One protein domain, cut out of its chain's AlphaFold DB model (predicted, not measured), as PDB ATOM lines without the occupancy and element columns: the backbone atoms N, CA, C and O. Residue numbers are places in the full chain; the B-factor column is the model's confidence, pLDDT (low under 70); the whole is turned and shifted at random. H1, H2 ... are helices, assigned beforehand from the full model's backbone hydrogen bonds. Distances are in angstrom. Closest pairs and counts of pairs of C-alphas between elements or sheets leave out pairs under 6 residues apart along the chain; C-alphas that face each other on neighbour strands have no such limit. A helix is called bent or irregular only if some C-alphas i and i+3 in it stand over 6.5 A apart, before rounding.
ATOM      1  N   GLU A 266     258.036 227.379 329.693       90.44
ATOM      2  CA  GLU A 266     256.636 227.003 329.530       90.44
ATOM      3  C   GLU A 266     255.683 228.076 330.061       90.44
ATOM      4  O   GLU A 266     254.718 228.413 329.377       90.44
ATOM      5  N   GLU A 267     255.964 228.663 331.228       92.19
ATOM      6  CA  GLU A 267     255.187 229.792 331.756       92.19
ATOM      7  C   GLU A 267     255.274 231.002 330.827       92.19
ATOM      8  O   GLU A 267     254.259 231.637 330.547       92.19
ATOM      9  N   LYS A 268     256.451 231.280 330.255       92.88
ATOM     10  CA  LYS A 268     256.628 232.364 329.277       92.88
ATOM     11  C   LYS A 268     255.858 232.115 327.973       92.88
ATOM     12  O   LYS A 268     255.293 233.051 327.403       92.88
ATOM     13  N   VAL A 269     255.780 230.867 327.504       92.88
ATOM     14  CA  VAL A 269     254.941 230.489 326.350       92.88
ATOM     15  C   VAL A 269     253.453 230.599 326.691       92.88
ATOM     16  O   VAL A 269     252.684 231.162 325.909       92.88
ATOM     17  N   ALA A 270     253.038 230.137 327.872       93.00
ATOM     18  CA  ALA A 270     251.663 230.278 328.346       93.00
ATOM     19  C   ALA A 270     251.256 231.757 328.450       93.00
ATOM     20  O   ALA A 270     250.179 232.139 327.986       93.00
ATOM     21  N   LYS A 271     252.158 232.609 328.948       95.12
ATOM     22  CA  LYS A 271     251.998 234.065 329.004       95.12
ATOM     23  C   LYS A 271     251.815 234.675 327.616       95.12
ATOM     24  O   LYS A 271     250.941 235.518 327.433       95.12
ATOM     25  N   LEU A 272     252.570 234.226 326.608       94.88
ATOM     26  CA  LEU A 272     252.357 234.658 325.222       94.88
ATOM     27  C   LEU A 272     250.955 234.281 324.712       94.88
ATOM     28  O   LEU A 272     250.289 235.095 324.063       94.88
ATOM     29  N   GLY A 273     250.492 233.068 325.027       94.00
ATOM     30  CA  GLY A 273     249.133 232.615 324.724       94.00
ATOM     31  C   GLY A 273     248.071 233.503 325.377       94.00
ATOM     32  O   GLY A 273     247.139 233.959 324.709       94.00
ATOM     33  N   GLU A 274     248.259 233.834 326.655       96.06
ATOM     34  CA  GLU A 274     247.372 234.724 327.400       96.06
ATOM     35  C   GLU A 274     247.345 236.139 326.805       96.06
ATOM     36  O   GLU A 274     246.271 236.689 326.562       96.06
ATOM     37  N   LEU A 275     248.506 236.722 326.497       96.62
ATOM     38  CA  LEU A 275     248.603 238.038 325.860       96.62
ATOM     39  C   LEU A 275     247.897 238.062 324.500       96.62
ATOM     40  O   LEU A 275     247.204 239.026 324.171       96.62
ATOM     41  N   THR A 276     248.025 236.986 323.722       95.12
ATOM     42  CA  THR A 276     247.348 236.837 322.427       95.12
ATOM     43  C   THR A 276     245.830 236.775 322.595       95.12
ATOM     44  O   THR A 276     245.097 237.425 321.845       95.12
ATOM     45  N   ALA A 277     245.340 236.049 323.602       94.81
ATOM     46  CA  ALA A 277     243.920 236.009 323.939       94.81
ATOM     47  C   ALA A 277     243.407 237.377 324.421       94.81
ATOM     48  O   ALA A 277     242.385 237.857 323.927       94.81
ATOM     49  N   ARG A 278     244.146 238.053 325.311       94.75
ATOM     50  CA  ARG A 278     243.823 239.406 325.797       94.75
ATOM     51  C   ARG A 278     243.737 240.406 324.647       94.75
ATOM     52  O   ARG A 278     242.766 241.157 324.570       94.75
ATOM     53  N   TRP A 279     244.688 240.377 323.712       94.75
ATOM     54  CA  TRP A 279     244.623 241.197 322.503       94.75
ATOM     55  C   TRP A 279     243.358 240.923 321.684       94.75
ATOM     56  O   TRP A 279     242.660 241.870 321.324       94.75
ATOM     57  N   LYS A 280     243.037 239.652 321.403       93.19
ATOM     58  CA  LYS A 280     241.837 239.284 320.631       93.19
ATOM     59  C   LYS A 280     240.559 239.808 321.293       93.19
ATOM     60  O   LYS A 280     239.719 240.382 320.603       93.19
ATOM     61  N   THR A 281     240.446 239.680 322.615       94.56
ATOM     62  CA  THR A 281     239.309 240.200 323.391       94.56
ATOM     63  C   THR A 281     239.236 241.725 323.372       94.56
ATOM     64  O   THR A 281     238.154 242.292 323.240       94.56
ATOM     65  N   LEU A 282     240.371 242.418 323.474       93.31
ATOM     66  CA  LEU A 282     240.397 243.876 323.350       93.31
ATOM     67  C   LEU A 282     239.977 244.314 321.948       93.31
ATOM     68  O   LEU A 282     239.163 245.222 321.812       93.31
ATOM     69  N   HIS A 283     240.508 243.657 320.917       91.44
ATOM     70  CA  HIS A 283     240.272 243.998 319.519       91.44
ATOM     71  C   HIS A 283     238.821 243.751 319.085       91.44
ATOM     72  O   HIS A 283     238.262 244.579 318.371       91.44
ATOM     73  N   SER A 284     238.179 242.676 319.558       91.12
ATOM     74  CA  SER A 284     236.766 242.387 319.260       91.12
ATOM     75  C   SER A 284     235.796 243.423 319.841       91.12
ATOM     76  O   SER A 284     234.672 243.560 319.364       91.12
ATOM     77  N   GLY A 285     236.235 244.197 320.839       88.69
ATOM     78  CA  GLY A 285     235.471 245.291 321.429       88.69
ATOM     79  C   GLY A 285     235.387 246.564 320.577       88.69
ATOM     80  O   GLY A 285     234.809 247.543 321.056       88.69
ATOM     81  N   PHE A 286     235.969 246.573 319.374       90.19
ATOM     82  CA  PHE A 286     236.009 247.711 318.454       90.19
ATOM     83  C   PHE A 286     235.603 247.302 317.032       90.19
ATOM     84  O   PHE A 286     235.736 246.135 316.664       90.19
ATOM     85  N   PRO A 287     235.156 248.257 316.193       86.62
ATOM     86  CA  PRO A 287     235.067 248.034 314.754       86.62
ATOM     87  C   PRO A 287     236.409 247.565 314.189       86.62
ATOM     88  O   PRO A 287     237.466 247.967 314.692       86.62
ATOM     89  N   LYS A 288     236.349 246.752 313.127       83.00
ATOM     90  CA  LYS A 288     237.522 246.166 312.467       83.00
ATOM     91  C   LYS A 288     238.623 247.220 312.273       83.00
ATOM     92  O   LYS A 288     238.356 248.329 311.817       83.00
ATOM     93  N   ASP A 289     239.837 246.873 312.696       84.50
ATOM     94  CA  ASP A 289     241.073 247.657 312.580       84.50
ATOM     95  C   ASP A 289     241.143 248.979 313.370       84.50
ATOM     96  O   ASP A 289     242.200 249.609 313.414       84.50
ATOM     97  N   TYR A 290     240.084 249.409 314.066       88.19
ATOM     98  CA  TYR A 290     240.074 250.710 314.754       88.19
ATOM     99  C   TYR A 290     241.114 250.790 315.883       88.19
ATOM    100  O   TYR A 290     241.924 251.720 315.942       88.19
ATOM    101  N   LEU A 291     241.133 249.779 316.759       88.81
ATOM    102  CA  LEU A 291     242.116 249.682 317.840       88.81
ATOM    103  C   LEU A 291     243.533 249.471 317.282       88.81
ATOM    104  O   LEU A 291     244.484 250.107 317.740       88.81
ATOM    105  N   LEU A 292     243.660 248.631 316.250       91.31
ATOM    106  CA  LEU A 292     244.922 248.358 315.565       91.31
ATOM    107  C   LEU A 292     245.545 249.643 315.001       91.31
ATOM    108  O   LEU A 292     246.703 249.941 315.297       91.31
ATOM    109  N   HIS A 293     244.786 250.444 314.249       89.62
ATOM    110  CA  HIS A 293     245.268 251.704 313.678       89.62
ATOM    111  C   HIS A 293     245.711 252.700 314.753       89.62
ATOM    112  O   HIS A 293     246.748 253.355 314.602       89.62
ATOM    113  N   ALA A 294     244.962 252.799 315.854       88.50
ATOM    114  CA  ALA A 294     245.285 253.718 316.938       88.50
ATOM    115  C   ALA A 294     246.614 253.373 317.629       88.50
ATOM    116  O   ALA A 294     247.402 254.265 317.941       88.50
ATOM    117  N   ILE A 295     246.894 252.085 317.833       91.56
ATOM    118  CA  ILE A 295     248.111 251.622 318.515       91.56
ATOM    119  C   ILE A 295     249.307 251.597 317.562       91.56
ATOM    120  O   ILE A 295     250.425 251.938 317.971       91.56
ATOM    121  N   ARG A 296     249.069 251.256 316.287       89.69
ATOM    122  CA  ARG A 296     250.083 251.273 315.223       89.69
ATOM    123  C   ARG A 296     250.688 252.665 315.059       89.69
ATOM    124  O   ARG A 296     251.889 252.784 314.824       89.69
ATOM    125  N   LYS A 297     249.901 253.726 315.275       81.94
ATOM    126  CA  LYS A 297     250.408 255.101 315.368       81.94
ATOM    127  C   LYS A 297     251.324 255.225 316.599       81.94
ATOM    128  O   LYS A 297     250.893 255.333 317.745       81.94
ATOM    129  N   GLY A 298     252.630 255.140 316.368       76.31
ATOM    130  CA  GLY A 298     253.654 255.175 317.416       76.31
ATOM    131  C   GLY A 298     254.146 253.800 317.870       76.31
ATOM    132  O   GLY A 298     254.692 253.697 318.965       76.31
ATOM    133  N   TRP A 299     253.909 252.744 317.094       87.50
ATOM    134  CA  TRP A 299     254.720 251.530 317.166       87.50
ATOM    135  C   TRP A 299     255.804 251.599 316.085       87.50
ATOM    136  O   TRP A 299     255.531 252.062 314.978       87.50
ATOM    137  N   LYS A 300     257.033 251.189 316.406       82.00
ATOM    138  CA  LYS A 300     258.144 251.099 315.450       82.00
ATOM    139  C   LYS A 300     258.562 249.634 315.358       82.00
ATOM    140  O   LYS A 300     258.955 249.071 316.374       82.00
ATOM    141  N   GLY A 301     258.475 249.056 314.165       81.38
ATOM    142  CA  GLY A 301     258.790 247.651 313.901       81.38
ATOM    143  C   GLY A 301     257.566 246.824 313.517       81.38
ATOM    144  O   GLY A 301     256.466 247.359 313.346       81.38
ATOM    145  N   ASP A 302     257.793 245.521 313.382       83.75
ATOM    146  CA  ASP A 302     256.776 244.551 312.977       83.75
ATOM    147  C   ASP A 302     255.656 244.433 314.015       83.75
ATOM    148  O   ASP A 302     255.827 244.759 315.197       83.75
ATOM    149  N   LEU A 303     254.498 243.948 313.565       87.31
ATOM    150  CA  LEU A 303     253.357 243.684 314.432       87.31
ATOM    151  C   LEU A 303     253.650 242.450 315.301       87.31
ATOM    152  O   LEU A 303     253.782 241.353 314.754       87.31
ATOM    153  N   PRO A 304     253.691 242.582 316.642       88.69
ATOM    154  CA  PRO A 304     254.018 241.458 317.526       88.69
ATOM    155  C   PRO A 304     253.043 240.283 317.411       88.69
ATOM    156  O   PRO A 304     253.418 239.151 317.688       88.69
ATOM    157  N   MET A 305     251.817 240.538 316.948       87.94
ATOM    158  CA  MET A 305     250.778 239.529 316.740       87.94
ATOM    159  C   MET A 305     251.152 238.441 315.730       87.94
ATOM    160  O   MET A 305     250.831 237.280 315.968       87.94
ATOM    161  N   MET A 306     251.824 238.808 314.634       85.44
ATOM    162  CA  MET A 306     252.244 237.859 313.593       85.44
ATOM    163  C   MET A 306     253.262 236.876 314.172       85.44
ATOM    164  O   MET A 306     253.024 235.672 314.219       85.44
ATOM    165  N   LYS A 307     254.331 237.426 314.765       87.25
ATOM    166  CA  LYS A 307     255.391 236.645 315.412       87.25
ATOM    167  C   LYS A 307     254.852 235.811 316.573       87.25
ATOM    168  O   LYS A 307     255.215 234.652 316.716       87.25
ATOM    169  N   ALA A 308     253.945 236.353 317.387       89.12
ATOM    170  CA  ALA A 308     253.314 235.587 318.459       89.12
ATOM    171  C   ALA A 308     252.545 234.367 317.920       89.12
ATOM    172  O   ALA A 308     252.650 233.278 318.480       89.12
ATOM    173  N   GLY A 309     251.807 234.538 316.817       87.94
ATOM    174  CA  GLY A 309     251.070 233.462 316.158       87.94
ATOM    175  C   GLY A 309     251.978 232.368 315.600       87.94
ATOM    176  O   GLY A 309     251.725 231.194 315.854       87.94
ATOM    177  N   GLU A 310     253.046 232.741 314.895       88.81
ATOM    178  CA  GLU A 310     254.046 231.802 314.364       88.81
ATOM    179  C   GLU A 310     254.670 230.959 315.481       88.81
ATOM    180  O   GLU A 310     254.734 229.735 315.391       88.81
ATOM    181  N   TRP A 311     255.063 231.600 316.583       88.88
ATOM    182  CA  TRP A 311     255.702 230.905 317.696       88.88
ATOM    183  C   TRP A 311     254.755 229.954 318.426       88.88
ATOM    184  O   TRP A 311     255.158 228.831 318.736       88.88
ATOM    185  N   LEU A 312     253.496 230.354 318.637       87.62
ATOM    186  CA  LEU A 312     252.473 229.489 319.234       87.62
ATOM    187  C   LEU A 312     252.078 228.315 318.320       87.62
ATOM    188  O   LEU A 312     251.703 227.263 318.827       87.62
ATOM    189  N   LYS A 313     252.171 228.479 316.992       85.81
ATOM    190  CA  LYS A 313     251.877 227.425 316.005       85.81
ATOM    191  C   LYS A 313     253.052 226.489 315.738       85.81
ATOM    192  O   LYS A 313     252.817 225.365 315.322       85.81
ATOM    193  N   SER A 314     254.290 226.922 315.994       79.69
ATOM    194  CA  SER A 314     255.509 226.197 315.601       79.69
ATOM    195  C   SER A 314     255.660 224.780 316.175       79.69
ATOM    196  O   SER A 314     256.627 224.110 315.833       79.69
ATOM    197  N   GLY A 315     254.776 224.327 317.078       66.94
ATOM    198  CA  GLY A 315     254.719 222.949 317.588       66.94
ATOM    199  C   GLY A 315     255.961 222.472 318.354       66.94
ATOM    200  O   GLY A 315     255.961 221.383 318.922       66.94
ATOM    201  N   THR A 316     257.030 223.271 318.395       74.31
ATOM    202  CA  THR A 316     258.299 222.881 319.002       74.31
ATOM    203  C   THR A 316     258.206 222.931 320.518       74.31
ATOM    204  O   THR A 316     257.973 223.993 321.090       74.31
ATOM    205  N   ASP A 317     258.451 221.786 321.160       86.25
ATOM    206  CA  ASP A 317     258.515 221.655 322.617       86.25
ATOM    207  C   ASP A 317     259.478 222.709 323.209       86.25
ATOM    208  O   ASP A 317     260.691 222.633 322.953       86.25
ATOM    209  N   PRO A 318     258.978 223.692 323.990       86.75
ATOM    210  CA  PRO A 318     259.790 224.771 324.552       86.75
ATOM    211  C   PRO A 318     260.962 224.272 325.400       86.75
ATOM    212  O   PRO A 318     262.004 224.929 325.484       86.75
ATOM    213  N   LYS A 319     260.846 223.065 325.970       87.75
ATOM    214  CA  LYS A 319     261.917 222.420 326.742       87.75
ATOM    215  C   LYS A 319     263.159 222.149 325.903       87.75
ATOM    216  O   LYS A 319     264.275 222.249 326.413       87.75
ATOM    217  N   LYS A 320     262.975 221.851 324.613       89.19
ATOM    218  CA  LYS A 320     264.054 221.522 323.669       89.19
ATOM    219  C   LYS A 320     264.725 222.759 323.068       89.19
ATOM    220  O   LYS A 320     265.663 222.623 322.288       89.19
ATOM    221  N   TRP A 321     264.266 223.968 323.396       90.69
ATOM    222  CA  TRP A 321     264.877 225.188 322.873       90.69
ATOM    223  C   TRP A 321     266.253 225.422 323.496       90.69
ATOM    224  O   TRP A 321     266.402 225.397 324.722       90.69
ATOM    225  N   ASN A 322     267.244 225.698 322.645       91.31
ATOM    226  CA  ASN A 322     268.562 226.161 323.076       91.31
ATOM    227  C   ASN A 322     268.478 227.575 323.692       91.31
ATOM    228  O   ASN A 322     267.465 228.269 323.563       91.31
ATOM    229  N   ALA A 323     269.540 228.001 324.383       89.38
ATOM    230  CA  ALA A 323     269.573 229.295 325.071       89.38
ATOM    231  C   ALA A 323     269.307 230.473 324.118       89.38
ATOM    232  O   ALA A 323     268.507 231.348 324.441       89.38
ATOM    233  N   ASP A 324     269.886 230.446 322.916       89.94
ATOM    234  CA  ASP A 324     269.714 231.507 321.920       89.94
ATOM    235  C   ASP A 324     268.261 231.631 321.451       89.94
ATOM    236  O   ASP A 324     267.725 232.736 321.365       89.94
ATOM    237  N   LYS A 325     267.578 230.502 321.216       90.00
ATOM    238  CA  LYS A 325     266.162 230.480 320.832       90.00
ATOM    239  C   LYS A 325     265.269 230.988 321.965       90.00
ATOM    240  O   LYS A 325     264.321 231.719 321.688       90.00
ATOM    241  N   ARG A 326     265.590 230.679 323.229       90.38
ATOM    242  CA  ARG A 326     264.877 231.221 324.405       90.38
ATOM    243  C   ARG A 326     265.055 232.736 324.523       90.38
ATOM    244  O   ARG A 326     264.070 233.456 324.646       90.38
ATOM    245  N   VAL A 327     266.286 233.235 324.399       91.50
ATOM    246  CA  VAL A 327     266.574 234.680 324.432       91.50
ATOM    247  C   VAL A 327     265.892 235.403 323.269       91.50
ATOM    248  O   VAL A 327     265.318 236.479 323.462       91.50
ATOM    249  N   HIS A 328     265.903 234.810 322.072       90.81
ATOM    250  CA  HIS A 328     265.214 235.355 320.907       90.81
ATOM    251  C   HIS A 328     263.699 235.419 321.130       90.81
ATOM    252  O   HIS A 328     263.097 236.460 320.872       90.81
ATOM    253  N   PHE A 329     263.091 234.343 321.635       93.06
ATOM    254  CA  PHE A 329     261.672 234.300 321.980       93.06
ATOM    255  C   PHE A 329     261.297 235.415 322.964       93.06
ATOM    256  O   PHE A 329     260.382 236.200 322.713       93.06
ATOM    257  N   GLU A 330     262.043 235.542 324.058       92.62
ATOM    258  CA  GLU A 330     261.757 236.537 325.089       92.62
ATOM    259  C   GLU A 330     261.899 237.967 324.557       92.62
ATOM    260  O   GLU A 330     260.994 238.791 324.705       92.62
ATOM    261  N   THR A 331     263.011 238.253 323.877       91.31
ATOM    262  CA  THR A 331     263.368 239.615 323.460       91.31
ATOM    263  C   THR A 331     262.561 240.090 322.255       91.31
ATOM    264  O   THR A 331     262.175 241.260 322.193       91.31
ATOM    265  N   ASN A 332     262.295 239.200 321.295       91.06
ATOM    266  CA  ASN A 332     261.720 239.569 319.997       91.06
ATOM    267  C   ASN A 332     260.243 239.202 319.847       91.06
ATOM    268  O   ASN A 332     259.601 239.702 318.921       91.06
ATOM    269  N   VAL A 333     259.692 238.374 320.740       93.62
ATOM    270  CA  VAL A 333     258.289 237.942 320.675       93.62
ATOM    271  C   VAL A 333     257.537 238.354 321.934       93.62
ATOM    272  O   VAL A 333     256.627 239.179 321.849       93.62
ATOM    273  N   LEU A 334     257.943 237.850 323.103       94.44
ATOM    274  CA  LEU A 334     257.197 238.048 324.348       94.44
ATOM    275  C   LEU A 334     257.181 239.516 324.795       94.44
ATOM    276  O   LEU A 334     256.109 240.100 324.934       94.44
ATOM    277  N   VAL A 335     258.349 240.145 324.956       94.44
ATOM    278  CA  VAL A 335     258.448 241.541 325.425       94.44
ATOM    279  C   VAL A 335     257.756 242.533 324.470       94.44
ATOM    280  O   VAL A 335     257.043 243.430 324.939       94.44
ATOM    281  N   PRO A 336     257.909 242.428 323.133       95.00
ATOM    282  CA  PRO A 336     257.136 243.243 322.201       95.00
ATOM    283  C   PRO A 336     255.627 243.023 322.328       95.00
ATOM    284  O   PRO A 336     254.874 243.997 322.302       95.00
ATOM    285  N   MET A 337     255.183 241.778 322.514       96.06
ATOM    286  CA  MET A 337     253.768 241.457 322.669       96.06
ATOM    287  C   MET A 337     253.182 242.020 323.975       96.06
ATOM    288  O   MET A 337     252.109 242.620 323.955       96.06
ATOM    289  N   GLU A 338     253.908 241.946 325.092       96.06
ATOM    290  CA  GLU A 338     253.519 242.582 326.362       96.06
ATOM    291  C   GLU A 338     253.342 244.097 326.211       96.06
ATOM    292  O   GLU A 338     252.314 244.665 326.587       96.06
ATOM    293  N   LYS A 339     254.332 244.767 325.606       95.19
ATOM    294  CA  LYS A 339     254.278 246.214 325.348       95.19
ATOM    295  C   LYS A 339     253.114 246.579 324.431       95.19
ATOM    296  O   LYS A 339     252.484 247.619 324.631       95.19
ATOM    297  N   TRP A 340     252.834 245.740 323.438       94.94
ATOM    298  CA  TRP A 340     251.729 245.923 322.507       94.94
ATOM    299  C   TRP A 340     250.373 245.847 323.211       94.94
ATOM    300  O   TRP A 340     249.585 246.791 323.113       94.94
ATOM    301  N   VAL A 341     250.132 244.783 323.984       95.88
ATOM    302  CA  VAL A 341     248.890 244.599 324.749       95.88
ATOM    303  C   VAL A 341     248.713 245.709 325.780       95.88
ATOM    304  O   VAL A 341     247.660 246.337 325.810       95.88
ATOM    305  N   MET A 342     249.754 246.071 326.536       95.56
ATOM    306  CA  MET A 342     249.665 247.184 327.490       95.56
ATOM    307  C   MET A 342     249.331 248.521 326.818       95.56
ATOM    308  O   MET A 342     248.581 249.337 327.361       95.56
ATOM    309  N   LYS A 343     249.886 248.788 325.629       94.25
ATOM    310  CA  LYS A 343     249.546 249.995 324.866       94.25
ATOM    311  C   LYS A 343     248.089 249.950 324.398       94.25
ATOM    312  O   LYS A 343     247.420 250.984 324.419       94.25
ATOM    313  N   ALA A 344     247.597 248.768 324.032       94.50
ATOM    314  CA  ALA A 344     246.204 248.544 323.669       94.50
ATOM    315  C   ALA A 344     245.245 248.803 324.827       94.50
ATOM    316  O   ALA A 344     244.304 249.579 324.676       94.50
ATOM    317  N   GLU A 345     245.523 248.226 325.992       95.50
ATOM    318  CA  GLU A 345     244.726 248.388 327.209       95.50
ATOM    319  C   GLU A 345     244.657 249.853 327.645       95.50
ATOM    320  O   GLU A 345     243.595 250.345 328.016       95.50
ATOM    321  N   LYS A 346     245.763 250.598 327.517       95.19
ATOM    322  CA  LYS A 346     245.788 252.042 327.808       95.19
ATOM    323  C   LYS A 346     244.994 252.875 326.798       95.19
ATOM    324  O   LYS A 346     244.429 253.906 327.167       95.19
ATOM    325  N   ALA A 347     244.972 252.477 325.527       92.75
ATOM    326  CA  ALA A 347     244.289 253.218 324.466       92.75
ATOM    327  C   ALA A 347     242.784 252.905 324.393       92.75
ATOM    328  O   ALA A 347     241.984 253.796 324.093       92.75
ATOM    329  N   ALA A 348     242.397 251.663 324.689       93.62
ATOM    330  CA  ALA A 348     241.047 251.149 324.496       93.62
ATOM    331  C   ALA A 348     239.945 251.990 325.183       93.62
ATOM    332  O   ALA A 348     238.984 252.338 324.497       93.62
ATOM    333  N   PRO A 349     240.055 252.414 326.461       93.81
ATOM    334  CA  PRO A 349     238.993 253.185 327.114       93.81
ATOM    335  C   PRO A 349     238.680 254.503 326.394       93.81
ATOM    336  O   PRO A 349     237.524 254.780 326.077       93.81
ATOM    337  N   LYS A 350     239.719 255.277 326.051       92.56
ATOM    338  CA  LYS A 350     239.570 256.556 325.335       92.56
ATOM    339  C   LYS A 350     238.990 256.343 323.939       92.56
ATOM    340  O   LYS A 350     238.111 257.083 323.508       92.56
ATOM    341  N   LEU A 351     239.455 255.309 323.240       92.00
ATOM    342  CA  LEU A 351     238.953 254.969 321.912       92.00
ATOM    343  C   LEU A 351     237.480 254.561 321.952       92.00
ATOM    344  O   LEU A 351     236.712 255.008 321.102       92.00
ATOM    345  N   ARG A 352     237.067 253.780 322.955       92.25
ATOM    346  CA  ARG A 352     235.680 253.328 323.104       92.25
ATOM    347  C   ARG A 352     234.757 254.511 323.370       92.25
ATOM    348  O   ARG A 352     233.709 254.606 322.743       92.25
ATOM    349  N   GLU A 353     235.182 255.452 324.211       92.19
ATOM    350  CA  GLU A 353     234.435 256.685 324.468       92.19
ATOM    351  C   GLU A 353     234.297 257.551 323.203       92.19
ATOM    352  O   GLU A 353     233.201 258.007 322.879       92.19
ATOM    353  N   THR A 354     235.385 257.750 322.444       91.19
ATOM    354  CA  THR A 354     235.332 258.526 321.188       91.19
ATOM    355  C   THR A 354     234.444 257.875 320.133       91.19
ATOM    356  O   THR A 354     233.685 258.564 319.451       91.19
ATOM    357  N   TRP A 355     234.505 256.548 320.022       89.19
ATOM    358  CA  TRP A 355     233.695 255.795 319.080       89.19
ATOM    359  C   TRP A 355     232.211 255.853 319.451       89.19
ATOM    360  O   TRP A 355     231.389 256.165 318.590       89.19
ATOM    361  N   GLN A 356     231.877 255.658 320.731       90.12
ATOM    362  CA  GLN A 356     230.500 255.757 321.209       90.12
ATOM    363  C   GLN A 356     229.923 257.156 320.958       90.12
ATOM    364  O   GLN A 356     228.856 257.275 320.367       90.12
ATOM    365  N   LYS A 357     230.671 258.225 321.274       91.31
ATOM    366  CA  LYS A 357     230.244 259.610 320.992       91.31
ATOM    367  C   LYS A 357     229.989 259.857 319.504       91.31
ATOM    368  O   LYS A 357     229.024 260.531 319.150       91.31
ATOM    369  N   SER A 358     230.840 259.321 318.625       87.50
ATOM    370  CA  SER A 358     230.654 259.439 317.173       87.50
ATOM    371  C   SER A 358     229.411 258.691 316.695       87.50
ATOM    372  O   SER A 358     228.691 259.195 315.831       87.50
ATOM    373  N   ARG A 359     229.153 257.503 317.248       88.81
ATOM    374  CA  ARG A 359     227.970 256.702 316.929       88.81
ATOM    375  C   ARG A 359     226.693 257.405 317.381       88.81
ATOM    376  O   ARG A 359     225.802 257.604 316.560       88.81
ATOM    377  N   ASP A 360     226.646 257.870 318.626       89.38
ATOM    378  CA  ASP A 360     225.497 258.593 319.177       89.38
ATOM    379  C   ASP A 360     225.213 259.877 318.372       89.38
ATOM    380  O   ASP A 360     224.063 260.213 318.088       89.38
ATOM    381  N   ALA A 361     226.260 260.590 317.937       86.56
ATOM    382  CA  ALA A 361     226.120 261.763 317.074       86.56
ATOM    383  C   ALA A 361     225.564 261.413 315.682       86.56
ATOM    384  O   ALA A 361     224.792 262.187 315.114       86.56
ATOM    385  N   GLN A 362     225.939 260.261 315.123       84.19
ATOM    386  CA  GLN A 362     225.417 259.789 313.842       84.19
ATOM    387  C   GLN A 362     223.953 259.344 313.955       84.19
ATOM    388  O   GLN A 362     223.158 259.648 313.067       84.19
ATOM    389  N   GLU A 363     223.579 258.671 315.045       87.12
ATOM    390  CA  GLU A 363     222.194 258.270 315.312       87.12
ATOM    391  C   GLU A 363     221.288 259.498 315.490       87.12
ATOM    392  O   GLU A 363     220.235 259.567 314.860       87.12
ATOM    393  N   ARG A 364     221.746 260.535 316.207       84.50
ATOM    394  CA  ARG A 364     221.021 261.815 316.332       84.50
ATOM    395  C   ARG A 364     220.819 262.547 315.004       84.50
ATOM    396  O   ARG A 364     219.801 263.205 314.824       84.50
ATOM    397  N   LYS A 365     221.768 262.453 314.065       82.19
ATOM    398  CA  LYS A 365     221.607 263.039 312.720       82.19
ATOM    399  C   LYS A 365     220.542 262.313 311.904       82.19
ATOM    400  O   LYS A 365     219.811 262.960 311.170       82.19
ATOM    401  N   LYS A 366     220.432 260.990 312.045       77.50
ATOM    402  CA  LYS A 366     219.418 260.188 311.339       77.50
ATOM    403  C   LYS A 366     218.004 260.420 311.867       77.50
ATOM    404  O   LYS A 366     217.052 260.270 311.115       77.50
ATOM    405  N   THR A 367     217.868 260.783 313.141       73.50
ATOM    406  CA  THR A 367     216.574 261.064 313.778       73.50
ATOM    407  C   THR A 367     216.213 262.552 313.791       73.50
ATOM    408  O   THR A 367     215.184 262.921 314.356       73.50
ATOM    409  N   SER A 368     217.024 263.420 313.168       63.53
ATOM    410  CA  SER A 368     216.736 264.853 313.087       63.53
ATOM    411  C   SER A 368     215.710 265.148 311.976       63.53
ATOM    412  O   SER A 368     215.949 264.775 310.819       63.53
ATOM    413  N   PRO A 369     214.583 265.817 312.297       59.78
ATOM    414  CA  PRO A 369     213.456 266.015 311.379       59.78
ATOM    415  C   PRO A 369     213.784 266.854 310.133       59.78
ATOM    416  O   PRO A 369     213.133 266.675 309.107       59.78
TER     417      PRO A 369
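What this domain is: This is residues 266 to 369 of the 561 residues of an uncharacterized protein of Candidatus Moranbacteria bacterium (UniProt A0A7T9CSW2). What does the model look like at first sight? One long bent helix, H4, runs along most of a rod; H1 is at its side along the first arm, H4a, while the shorter H2 and H3 cross H4a at steep angles, H3 packing on H1 too. At one end residues 356 to 369 stick out, and of these 356 to 366 belong to H4. What is it built of? The printed part has 104 residues, with four named helices in the order H1, H2, H3, H4 and no named strand: all helix. How compact is it? The whole is loose, with a radius of gyration of the C-alphas of 17.8 A, and spans 69 by 23 by 17 A.

How they stand to each other: Is the long helix straight? H4, residues 323 to 366, was assigned as one helix by its hydrogen bonds but is bent, C-alphas 346 and 349 being 6.9 A apart; its arms H4a, residues 323 to 346, and H4b, residues 349 to 366, stand at a steep tilt of 43 degrees. H4a is itself irregular, with C-alphas 332 and 335 6.6 A apart. What touches H4a? H1, residues 266 to 284, touches it at a shallow tilt of 29 degrees, the same way, the closest C-alphas being those of Trp 279 and Val 341, 5.9 A apart. H3, residues 304 to 313, touches residues 333 to 340 of H4a alone, at a steep tilt of 50 degrees, opposite ways, closest at the C-alphas of Pro 304 and Met 337, 5.1 A. H2, residues 290 to 296, touches residues 340 to 344 of H4a alone, at a steep tilt of 52 degrees, closest at the C-alphas of Ile 295 and Ala 344, 6.3 A. What else meets, and what stays apart? H3 touches residues 269 to 276 of H1 alone, closest at the C-alphas of Leu 272 and Ala 308, 6.9 A. H4b is apart from H1 and H3. Do the backbones follow? Every O i to N i+4 pair is within hydrogen-bond range in H1, H2, H3 and H4b, and 17 of 20 are in H4a.

Where its parts are: Where do the arms of H4 lie? H4a measures 33.0 A from C-alpha 323 at (269.573, 229.295, 325.071) to C-alpha 346, and H4b 26.1 A to C-alpha 366 at (219.418, 260.188, 311.339). And the others? H1 begins with C-alpha 266 at (256.636, 227.003, 329.530) and measures 27.1 A; H2 measures 10.0 A and H3 14.3 A.

The domain as a whole: How large is it? The two C-alphas farthest apart, those of Asn 322 and Pro 369, are 69.0 A apart. Are there cuts or long links? The printed part has no cut; the link H1 to H2 is tight, and those from H2 to H3 and H3 to H4 are short. Where is confidence low? The pLDDT is under 70 at residue 315 and residues 368 to 369.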